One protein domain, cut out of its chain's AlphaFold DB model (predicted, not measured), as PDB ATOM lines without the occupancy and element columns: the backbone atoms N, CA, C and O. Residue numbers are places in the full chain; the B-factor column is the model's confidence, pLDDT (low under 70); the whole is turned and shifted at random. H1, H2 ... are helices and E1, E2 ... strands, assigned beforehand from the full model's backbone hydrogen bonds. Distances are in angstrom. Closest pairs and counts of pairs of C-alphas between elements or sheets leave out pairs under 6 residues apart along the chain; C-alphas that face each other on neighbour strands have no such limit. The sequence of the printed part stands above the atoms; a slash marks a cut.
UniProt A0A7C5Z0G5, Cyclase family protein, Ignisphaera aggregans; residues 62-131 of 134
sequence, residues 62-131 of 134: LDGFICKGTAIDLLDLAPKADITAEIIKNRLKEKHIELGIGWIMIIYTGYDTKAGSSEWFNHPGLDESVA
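What this domain is: This is residues 62 to 131 of the 134 residues of the protein "Cyclase family protein" of Ignisphaera aggregans (UniProt A0A7C5Z0G5). Two short parallel strands, E1 and E2, lie side by side, with the helix H1 packed mainly on E1; beyond E2 a tight link leads to a corner of two short helices, H2 and H3, at one end, and another tight link leads back from H3 to H4 near H1. The 70 printed residues hold E1, H1, E2, H2, H3 and H4 in that order; the class is mixed, with 33 residues in named elements, under half. The whole is only just loose, close to compact, with a radius of gyration of the C-alphas of 13.4 A and spans of 36 by 29 by 22 A.

How they stand to each other: Start at E1, residues 69 to 73, and look for its parallel neighbour E2, residues 104 to 108, at 20 degrees; N 70 and O 104 are 2.9 A apart, within hydrogen-bond range. Between them in the chain comes H1, residues 85 to 94, giving a strand-helix-strand unit, two parallel neighbour strands with a helix between, whose crossover is right-handed. The closest C-alphas of E1 and H1, Ile 72 and Arg 91, are 6.4 A apart. H2, residues 111 to 114, and H3, residues 118 to 122, only just touch, with 3 pairs of C-alphas within 8 A, and only at the corner; the closest C-alphas are Lys 114 and Trp 120, 5.0 A. H4, residues 128 to 131, is close to H1 but not clearly touching, the closest C-alphas being Ala 85 and Val 130, 4.7 A. Residues 82 to 83 pair parallel with residues 125 to 126. In H1 every O i to N i+4 pair is within hydrogen-bond range, in H3 0 of 1, with 1 of 2 O i to N i+3 pairs; H2 and H4 are too short for an O i to N i+4 pair.

Where its parts are: Find C-alpha 69 at (122.618, 143.650, 155.758); E1 runs 13.6 A from there. H1 runs 14.4 A from C-alpha 85, E2 12.7 A, H2 5.2 A and H3 7.8 A. H4, 5.4 A, ends at C-alpha 131, (115.438, 160.410, 157.834).

The domain as a whole: The C-alphas farthest apart, Asp 63 and Ser 118, are 36.9 A apart. The printed part has no cut; the link from E1 to H1, 11 residues, is long. Mean pLDDT of the printed part is 95.0, and no printed residue is under 70.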
ATOM      1  N   LEU A  62     110.823 142.272 144.773       91.25
ATOM      2  CA  LEU A  62     111.429 141.262 145.652       91.25
ATOM      3  C   LEU A  62     112.897 141.544 146.004       91.25
ATOM      4  O   LEU A  62     113.344 141.199 147.099       91.25
ATOM      5  N   ASP A  63     113.628 142.203 145.104       87.81
ATOM      6  CA  ASP A  63     115.049 142.528 145.274       87.81
ATOM      7  C   ASP A  63     115.308 143.432 146.493       87.81
ATOM      8  O   ASP A  63     116.405 143.424 147.047       87.81
ATOM      9  N   GLY A  64     114.292 144.168 146.964       87.12
ATOM     10  CA  GLY A  64     114.377 144.972 148.185       87.12
ATOM     11  C   GLY A  64     114.405 144.155 149.483       87.12
ATOM     12  O   GLY A  64     114.793 144.683 150.520       87.12
ATOM     13  N   PHE A  65     114.024 142.873 149.445       91.88
ATOM     14  CA  PHE A  65     113.944 142.004 150.630       91.88
ATOM     15  C   PHE A  65     115.098 141.000 150.728       91.88
ATOM     16  O   PHE A  65     115.246 140.323 151.746       91.88
ATOM     17  N   ILE A  66     115.922 140.893 149.683       93.75
ATOM     18  CA  ILE A  66     117.097 140.019 149.645       93.75
ATOM     19  C   ILE A  66     118.309 140.877 149.308       93.75
ATOM     20  O   ILE A  66     118.710 141.020 148.156       93.75
ATOM     21  N   CYS A  67     118.913 141.445 150.342       91.62
ATOM     22  CA  CYS A  67     120.024 142.367 150.186       91.62
ATOM     23  C   CYS A  67     121.123 142.101 151.212       91.62
ATOM     24  O   CYS A  67     120.993 141.289 152.134       91.62
ATOM     25  N   LYS A  68     122.241 142.813 151.059       94.88
ATOM     26  CA  LYS A  68     123.256 142.854 152.109       94.88
ATOM     27  C   LYS A  68     122.682 143.567 153.326       94.88
ATOM     28  O   LYS A  68     121.948 144.544 153.197       94.88
ATOM     29  N   GLY A  69     123.029 143.063 154.499       93.50
ATOM     30  CA  GLY A  69     122.618 143.650 155.758       93.50
ATOM     31  C   GLY A  69     123.807 143.907 156.664       93.50
ATOM     32  O   GLY A  69     124.838 143.243 156.559       93.50
ATOM     33  N   THR A  70     123.648 144.860 157.571       95.75
ATOM     34  CA  THR A  70     124.558 145.053 158.698       95.75
ATOM     35  C   THR A  70     123.771 145.230 159.987       95.75
ATOM     36  O   THR A  70     122.572 145.494 159.950       95.75
ATOM     37  N   ALA A  71     124.437 145.092 161.128       95.62
ATOM     38  CA  ALA A  71     123.837 145.329 162.429       95.62
ATOM     39  C   ALA A  71     124.734 146.224 163.284       95.62
ATOM     40  O   ALA A  71     125.953 146.041 163.338       95.62
ATOM     41  N   ILE A  72     124.111 147.164 163.989       97.00
ATOM     42  CA  ILE A  72     124.744 147.934 165.058       97.00
ATOM     43  C   ILE A  72     124.032 147.634 166.373       97.00
ATOM     44  O   ILE A  72     122.807 147.529 166.416       97.00
ATOM     45  N   ASP A  73     124.803 147.474 167.442       96.38
ATOM     46  CA  ASP A  73     124.273 147.344 168.791       96.38
ATOM     47  C   ASP A  73     124.226 148.716 169.473       96.38
ATOM     48  O   ASP A  73     125.167 149.504 169.400       96.38
ATOM     49  N   LEU A  74     123.085 148.996 170.100       97.25
ATOM     50  CA  LEU A  74     122.767 150.217 170.842       97.25
ATOM     51  C   LEU A  74     122.193 149.850 172.219       97.25
ATOM     52  O   LEU A  74     121.242 150.460 172.710       97.25
ATOM     53  N   LEU A  75     122.745 148.795 172.822       96.75
ATOM     54  CA  LEU A  75     122.327 148.275 174.128       96.75
ATOM     55  C   LEU A  75     122.633 149.248 175.273       96.75
ATOM     56  O   LEU A  75     122.064 149.123 176.355       96.75
ATOM     57  N   ASP A  76     123.547 150.189 175.038       97.44
ATOM     58  CA  ASP A  76     123.990 151.195 175.997       97.44
ATOM     59  C   ASP A  76     123.065 152.420 176.077       97.44
ATOM     60  O   ASP A  76     123.239 153.265 176.955       97.44
ATOM     61  N   LEU A  77     122.063 152.519 175.197       97.81
ATOM     62  CA  LEU A  77     121.138 153.644 175.193       97.81
ATOM     63  C   LEU A  77     120.145 153.595 176.358       97.81
ATOM     64  O   LEU A  77     119.582 152.554 176.710       97.81
ATOM     65  N   ALA A  78     119.879 154.774 176.920       97.69
ATOM     66  CA  ALA A  78     118.860 154.948 177.943       97.69
ATOM     67  C   ALA A  78     117.447 154.640 177.394       97.69
ATOM     68  O   ALA A  78     117.196 154.761 176.191       97.69
ATOM     69  N   PRO A  79     116.483 154.266 178.258       97.69
ATOM     70  CA  PRO A  79     115.087 154.137 177.851       97.69
ATOM     71  C   PRO A  79     114.560 155.429 177.209       97.69
ATOM     72  O   PRO A  79     114.802 156.515 177.733       97.69
ATOM     73  N   LYS A  80     113.824 155.296 176.099       97.25
ATOM     74  CA  LYS A  80     113.296 156.390 175.262       97.25
ATOM     75  C   LYS A  80     114.358 157.345 174.709       97.25
ATOM     76  O   LYS A  80     114.036 158.485 174.399       97.25
ATOM     77  N   ALA A  81     115.613 156.909 174.615       98.00
ATOM     78  CA  ALA A  81     116.642 157.708 173.970       98.00
ATOM     79  C   ALA A  81     116.367 157.861 172.468       98.00
ATOM     80  O   ALA A  81     115.921 156.920 171.804       98.00
ATOM     81  N   ASP A  82     116.722 159.028 171.950       97.88
ATOM     82  CA  ASP A  82     116.722 159.318 170.525       97.88
ATOM     83  C   ASP A  82     117.963 158.705 169.864       97.88
ATOM     84  O   ASP A  82     119.106 158.955 170.258       97.88
ATOM     85  N   ILE A  83     117.742 157.883 168.843       97.88
ATOM     86  CA  ILE A  83     118.784 157.321 167.990       97.88
ATOM     87  C   ILE A  83     119.006 158.308 166.848       97.88
ATOM     88  O   ILE A  83     118.253 158.328 165.874       97.88
ATOM     89  N   THR A  84     120.047 159.128 166.971       97.50
ATOM     90  CA  THR A  84     120.406 160.145 165.977       97.50
ATOM     91  C   THR A  84     121.311 159.586 164.879       97.50
ATOM     92  O   THR A  84     122.007 158.577 165.055       97.50
ATOM     93  N   ALA A  85     121.387 160.288 163.743       96.19
ATOM     94  CA  ALA A  85     122.307 159.928 162.662       96.19
ATOM     95  C   ALA A  85     123.785 159.937 163.103       96.19
ATOM     96  O   ALA A  85     124.599 159.187 162.564       96.19
ATOM     97  N   GLU A  86     124.149 160.769 164.083       97.12
ATOM     98  CA  GLU A  86     125.503 160.810 164.643       97.12
ATOM     99  C   GLU A  86     125.840 159.531 165.424       97.12
ATOM    100  O   GLU A  86     126.907 158.952 165.210       97.12
ATOM    101  N   ILE A  87     124.915 159.041 166.259       97.69
ATOM    102  CA  ILE A  87     125.082 157.780 166.998       97.69
ATOM    103  C   ILE A  87     125.321 156.624 166.018       97.69
ATOM    104  O   ILE A  87     126.271 155.856 166.180       97.69
ATOM    105  N   ILE A  88     124.507 156.541 164.960       96.88
ATOM    106  CA  ILE A  88     124.642 155.515 163.917       96.88
ATOM    107  C   ILE A  88     126.013 155.612 163.231       96.88
ATOM    108  O   ILE A  88     126.725 154.610 163.129       96.88
ATOM    109  N   LYS A  89     126.428 156.814 162.802       95.94
ATOM    110  CA  LYS A  89     127.735 157.044 162.155       95.94
ATOM    111  C   LYS A  89     128.904 156.623 163.045       95.94
ATOM    112  O   LYS A  89     129.837 155.987 162.556       95.94
ATOM    113  N   ASN A  90     128.846 156.933 164.338       97.38
ATOM    114  CA  ASN A  90     129.892 156.557 165.288       97.38
ATOM    115  C   ASN A  90     129.996 155.031 165.433       97.38
ATOM    116  O   ASN A  90     131.096 154.492 165.307       97.38
ATOM    117  N   ARG A  91     128.867 154.318 165.570       97.25
ATOM    118  CA  ARG A  91     128.852 152.843 165.646       97.25
ATOM    119  C   ARG A  91     129.384 152.171 164.382       97.25
ATOM    120  O   ARG A  91     130.118 151.188 164.467       97.25
ATOM    121  N   LEU A  92     129.042 152.700 163.207       96.69
ATOM    122  CA  LEU A  92     129.570 152.199 161.934       96.69
ATOM    123  C   LEU A  92     131.084 152.395 161.841       96.69
ATOM    124  O   LEU A  92     131.798 151.470 161.454       96.69
ATOM    125  N   LYS A  93     131.586 153.568 162.252       97.12
ATOM    126  CA  LYS A  93     133.019 153.879 162.266       97.12
ATOM    127  C   LYS A  93     133.796 152.970 163.217       97.12
ATOM    128  O   LYS A  93     134.826 152.435 162.826       97.12
ATOM    129  N   GLU A  94     133.297 152.757 164.434       96.62
ATOM    130  CA  GLU A  94     133.899 151.849 165.423       96.62
ATOM    131  C   GLU A  94     134.046 150.423 164.871       96.62
ATOM    132  O   GLU A  94     135.079 149.774 165.049       96.62
ATOM    133  N   LYS A  95     133.033 149.948 164.139       95.44
ATOM    134  CA  LYS A  95     133.030 148.620 163.514       95.44
ATOM    135  C   LYS A  95     133.702 148.576 162.135       95.44
ATOM    136  O   LYS A  95     133.773 147.498 161.554       95.44
ATOM    137  N   HIS A  96     134.217 149.701 161.634       96.38
ATOM    138  CA  HIS A  96     134.829 149.826 160.305       96.38
ATOM    139  C   HIS A  96     133.891 149.369 159.171       96.38
ATOM    140  O   HIS A  96     134.290 148.642 158.263       96.38
ATOM    141  N   ILE A  97     132.619 149.773 159.248       95.56
ATOM    142  CA  ILE A  97     131.572 149.409 158.290       95.56
ATOM    143  C   ILE A  97     131.292 150.596 157.371       95.56
ATOM    144  O   ILE A  97     130.868 151.658 157.825       95.56
ATOM    145  N   GLU A  98     131.454 150.379 156.070       93.88
ATOM    146  CA  GLU A  98     130.979 151.283 155.024       93.88
ATOM    147  C   GLU A  98     129.663 150.741 154.457       93.88
ATOM    148  O   GLU A  98     129.583 149.587 154.028       93.88
ATOM    149  N   LEU A  99     128.606 151.556 154.493       92.12
ATOM    150  CA  LEU A  99     127.298 151.164 153.970       92.12
ATOM    151  C   LEU A  99     127.275 151.239 152.444       92.12
ATOM    152  O   LEU A  99     127.799 152.178 151.848       92.12
ATOM    153  N   GLY A 100     126.603 150.272 151.820       90.75
ATOM    154  CA  GLY A 100     126.251 150.328 150.405       90.75
ATOM    155  C   GLY A 100     124.787 150.708 150.188       90.75
ATOM    156  O   GLY A 100     123.945 150.549 151.072       90.75
ATOM    157  N   ILE A 101     124.472 151.163 148.974       90.69
ATOM    158  CA  ILE A 101     123.094 151.429 148.540       90.69
ATOM    159  C   ILE A 101     122.279 150.129 148.584       90.69
ATOM    160  O   ILE A 101     122.768 149.069 148.188       90.69
ATOM    161  N   GLY A 102     121.039 150.224 149.071       90.44
ATOM    162  CA  GLY A 102     120.108 149.095 149.163       90.44
ATOM    163  C   GLY A 102     120.419 148.107 150.289       90.44
ATOM    164  O   GLY A 102     119.876 147.009 150.291       90.44
ATOM    165  N   TRP A 103     121.308 148.455 151.225       93.88
ATOM    166  CA  TRP A 103     121.547 147.626 152.404       93.88
ATOM    167  C   TRP A 103     120.453 147.821 153.452       93.88
ATOM    168  O   TRP A 103     119.974 148.933 153.661       93.88
ATOM    169  N   ILE A 104     120.139 146.751 154.182       94.00
ATOM    170  CA  ILE A 104     119.299 146.814 155.381       94.00
ATOM    171  C   ILE A 104     120.195 146.937 156.615       94.00
ATOM    172  O   ILE A 104     121.107 146.138 156.828       94.00
ATOM    173  N   MET A 105     119.926 147.926 157.463       95.06
ATOM    174  CA  MET A 105     120.576 148.047 158.764       95.06
ATOM    175  C   MET A 105     119.640 147.564 159.869       95.06
ATOM    176  O   MET A 105     118.530 148.064 160.016       95.06
ATOM    177  N   ILE A 106     120.118 146.629 160.684       95.94
ATOM    178  CA  ILE A 106     119.454 146.199 161.911       95.94
ATOM    179  C   ILE A 106     119.999 147.027 163.073       95.94
ATOM    180  O   ILE A 106     121.199 147.016 163.356       95.94
ATOM    181  N   ILE A 107     119.106 147.718 163.773       97.25
ATOM    182  CA  ILE A 107     119.436 148.451 164.994       97.25
ATOM    183  C   ILE A 107     119.027 147.598 166.190       97.25
ATOM    184  O   ILE A 107     117.843 147.411 166.467       97.25
ATOM    185  N   TYR A 108     120.015 147.057 166.900       97.38
ATOM    186  CA  TYR A 108     119.777 146.166 168.026       97.38
ATOM    187  C   TYR A 108     119.785 146.926 169.357       97.38
ATOM    188  O   TYR A 108     120.839 147.278 169.881       97.38
ATOM    189  N   THR A 109     118.595 147.156 169.916       97.44
ATOM    190  CA  THR A 109     118.388 147.862 171.198       97.44
ATOM    191  C   THR A 109     118.160 146.923 172.389       97.44
ATOM    192  O   THR A 109     118.099 147.377 173.529       97.44
ATOM    193  N   GLY A 110     117.986 145.615 172.150       96.44
ATOM    194  CA  GLY A 110     117.683 144.613 173.185       96.44
ATOM    195  C   GLY A 110     116.248 144.646 173.733       96.44
ATOM    196  O   GLY A 110     115.919 143.897 174.657       96.44
ATOM    197  N   TYR A 111     115.371 145.502 173.193       96.12
ATOM    198  CA  TYR A 111     113.984 145.641 173.665       96.12
ATOM    199  C   TYR A 111     113.066 144.475 173.278       96.12
ATOM    200  O   TYR A 111     111.969 144.358 173.823       96.12
ATOM    201  N   ASP A 112     113.513 143.569 172.412       94.25
ATOM    202  CA  ASP A 112     112.814 142.321 172.100       94.25
ATOM    203  C   ASP A 112     112.629 141.434 173.344       94.25
ATOM    204  O   ASP A 112     111.595 140.782 173.492       94.25
ATOM    205  N   THR A 113     113.576 141.482 174.285       94.31
ATOM    206  CA  THR A 113     113.508 140.759 175.568       94.31
ATOM    207  C   THR A 113     112.454 141.313 176.531       94.31
ATOM    208  O   THR A 113     112.042 140.621 177.461       94.31
ATOM    209  N   LYS A 114     111.986 142.545 176.295       94.69
ATOM    210  CA  LYS A 114     110.989 143.243 177.117       94.69
ATOM    211  C   LYS A 114     109.568 143.105 176.567       94.69
ATOM    212  O   LYS A 114     108.637 143.618 177.178       94.69
ATOM    213  N   ALA A 115     109.385 142.426 175.433       92.12
ATOM    214  CA  ALA A 115     108.091 142.305 174.768       92.12
ATOM    215  C   ALA A 115     106.989 141.816 175.728       92.12
ATOM    216  O   ALA A 115     107.109 140.765 176.360       92.12
ATOM    217  N   GLY A 116     105.897 142.580 175.817       89.88
ATOM    218  CA  GLY A 116     104.754 142.278 176.685       89.88
ATOM    219  C   GLY A 116     104.850 142.823 178.113       89.88
ATOM    220  O   GLY A 116     103.883 142.692 178.860       89.88
ATOM    221  N   SER A 117     105.959 143.465 178.491       93.62
ATOM    222  CA  SER A 117     106.045 144.256 179.723       93.62
ATOM    223  C   SER A 117     105.701 145.729 179.468       93.62
ATOM    224  O   SER A 117     105.690 146.200 178.329       93.62
ATOM    225  N   SER A 118     105.457 146.490 180.538       92.88
ATOM    226  CA  SER A 118     105.300 147.948 180.445       92.88
ATOM    227  C   SER A 118     106.575 148.648 179.965       92.88
ATOM    228  O   SER A 118     106.497 149.699 179.335       92.88
ATOM    229  N   GLU A 119     107.746 148.058 180.217       94.94
ATOM    230  CA  GLU A 119     109.028 148.601 179.773       94.94
ATOM    231  C   GLU A 119     109.210 148.503 178.261       94.94
ATOM    232  O   GLU A 119     110.026 149.239 177.715       94.94
ATOM    233  N   TRP A 120     108.461 147.637 177.570       93.12
ATOM    234  CA  TRP A 120     108.558 147.481 176.119       93.12
ATOM    235  C   TRP A 120     108.354 148.806 175.373       93.12
ATOM    236  O   TRP A 120     109.091 149.106 174.440       93.12
ATOM    237  N   PHE A 121     107.427 149.642 175.854       93.12
ATOM    238  CA  PHE A 121     107.114 150.962 175.293       93.12
ATOM    239  C   PHE A 121     108.140 152.054 175.631       93.12
ATOM    240  O   PHE A 121     107.978 153.206 175.235       93.12
ATOM    241  N   ASN A 122     109.196 151.719 176.373       96.38
ATOM    242  CA  ASN A 122     110.300 152.631 176.655       96.38
ATOM    243  C   ASN A 122     111.481 152.420 175.694       96.38
ATOM    244  O   ASN A 122     112.604 152.804 176.019       96.38
ATOM    245  N   HIS A 123     111.264 151.770 174.548       96.06
ATOM    246  CA  HIS A 123     112.319 151.526 173.569       96.06
ATOM    247  C   HIS A 123     112.926 152.844 173.052       96.06
ATOM    248  O   HIS A 123     112.207 153.835 172.915       96.06
ATOM    249  N   PRO A 124     114.239 152.879 172.758       97.69
ATOM    250  CA  PRO A 124     114.826 153.932 171.943       97.69
ATOM    251  C   PRO A 124     114.129 154.015 170.579       97.69
ATOM    252  O   PRO A 124     113.654 152.998 170.060       97.69
ATOM    253  N   GLY A 125     114.057 155.212 170.008       96.50
ATOM    254  CA  GLY A 125     113.403 155.478 168.724       96.50
ATOM    255  C   GLY A 125     114.329 156.226 167.775       96.50
ATOM    256  O   GLY A 125     115.263 156.880 168.223       96.50
ATOM    257  N   LEU A 126     114.103 156.110 166.467       96.75
ATOM    258  CA  LEU A 126     114.846 156.905 165.490       96.75
ATOM    259  C   LEU A 126     114.412 158.371 165.562       96.75
ATOM    260  O   LEU A 126     113.217 158.660 165.587       96.75
ATOM    261  N   ASP A 127     115.393 159.267 165.556       96.00
ATOM    262  CA  ASP A 127     115.184 160.709 165.453       96.00
ATOM    263  C   ASP A 127     115.075 161.173 163.988       96.00
ATOM    264  O   ASP A 127     115.540 160.493 163.066       96.00
ATOM    265  N   GLU A 128     114.504 162.361 163.764       94.94
ATOM    266  CA  GLU A 128     114.333 162.955 162.432       94.94
ATOM    267  C   GLU A 128     115.650 163.089 161.656       94.94
ATOM    268  O   GLU A 128     115.659 162.937 160.434       94.94
ATOM    269  N   SER A 129     116.779 163.283 162.349       95.44
ATOM    270  CA  SER A 129     118.102 163.361 161.722       95.44
ATOM    271  C   SER A 129     118.464 162.108 160.923       95.44
ATOM    272  O   SER A 129     119.275 162.193 160.001       95.44
ATOM    273  N   VAL A 130     117.863 160.954 161.236       92.69
ATOM    274  CA  VAL A 130     118.084 159.685 160.525       92.69
ATOM    275  C   VAL A 130     117.332 159.635 159.196       92.69
ATOM    276  O   VAL A 130     117.818 159.020 158.249       92.69
ATOM    277  N   ALA A 131     116.188 160.318 159.087       86.44
ATOM    278  CA  ALA A 131     115.438 160.410 157.834       86.44
ATOM    279  C   ALA A 131     116.183 161.241 156.774       86.44
ATOM    280  O   ALA A 131     115.918 161.117 155.578       86.44
TER     281      ALA A 131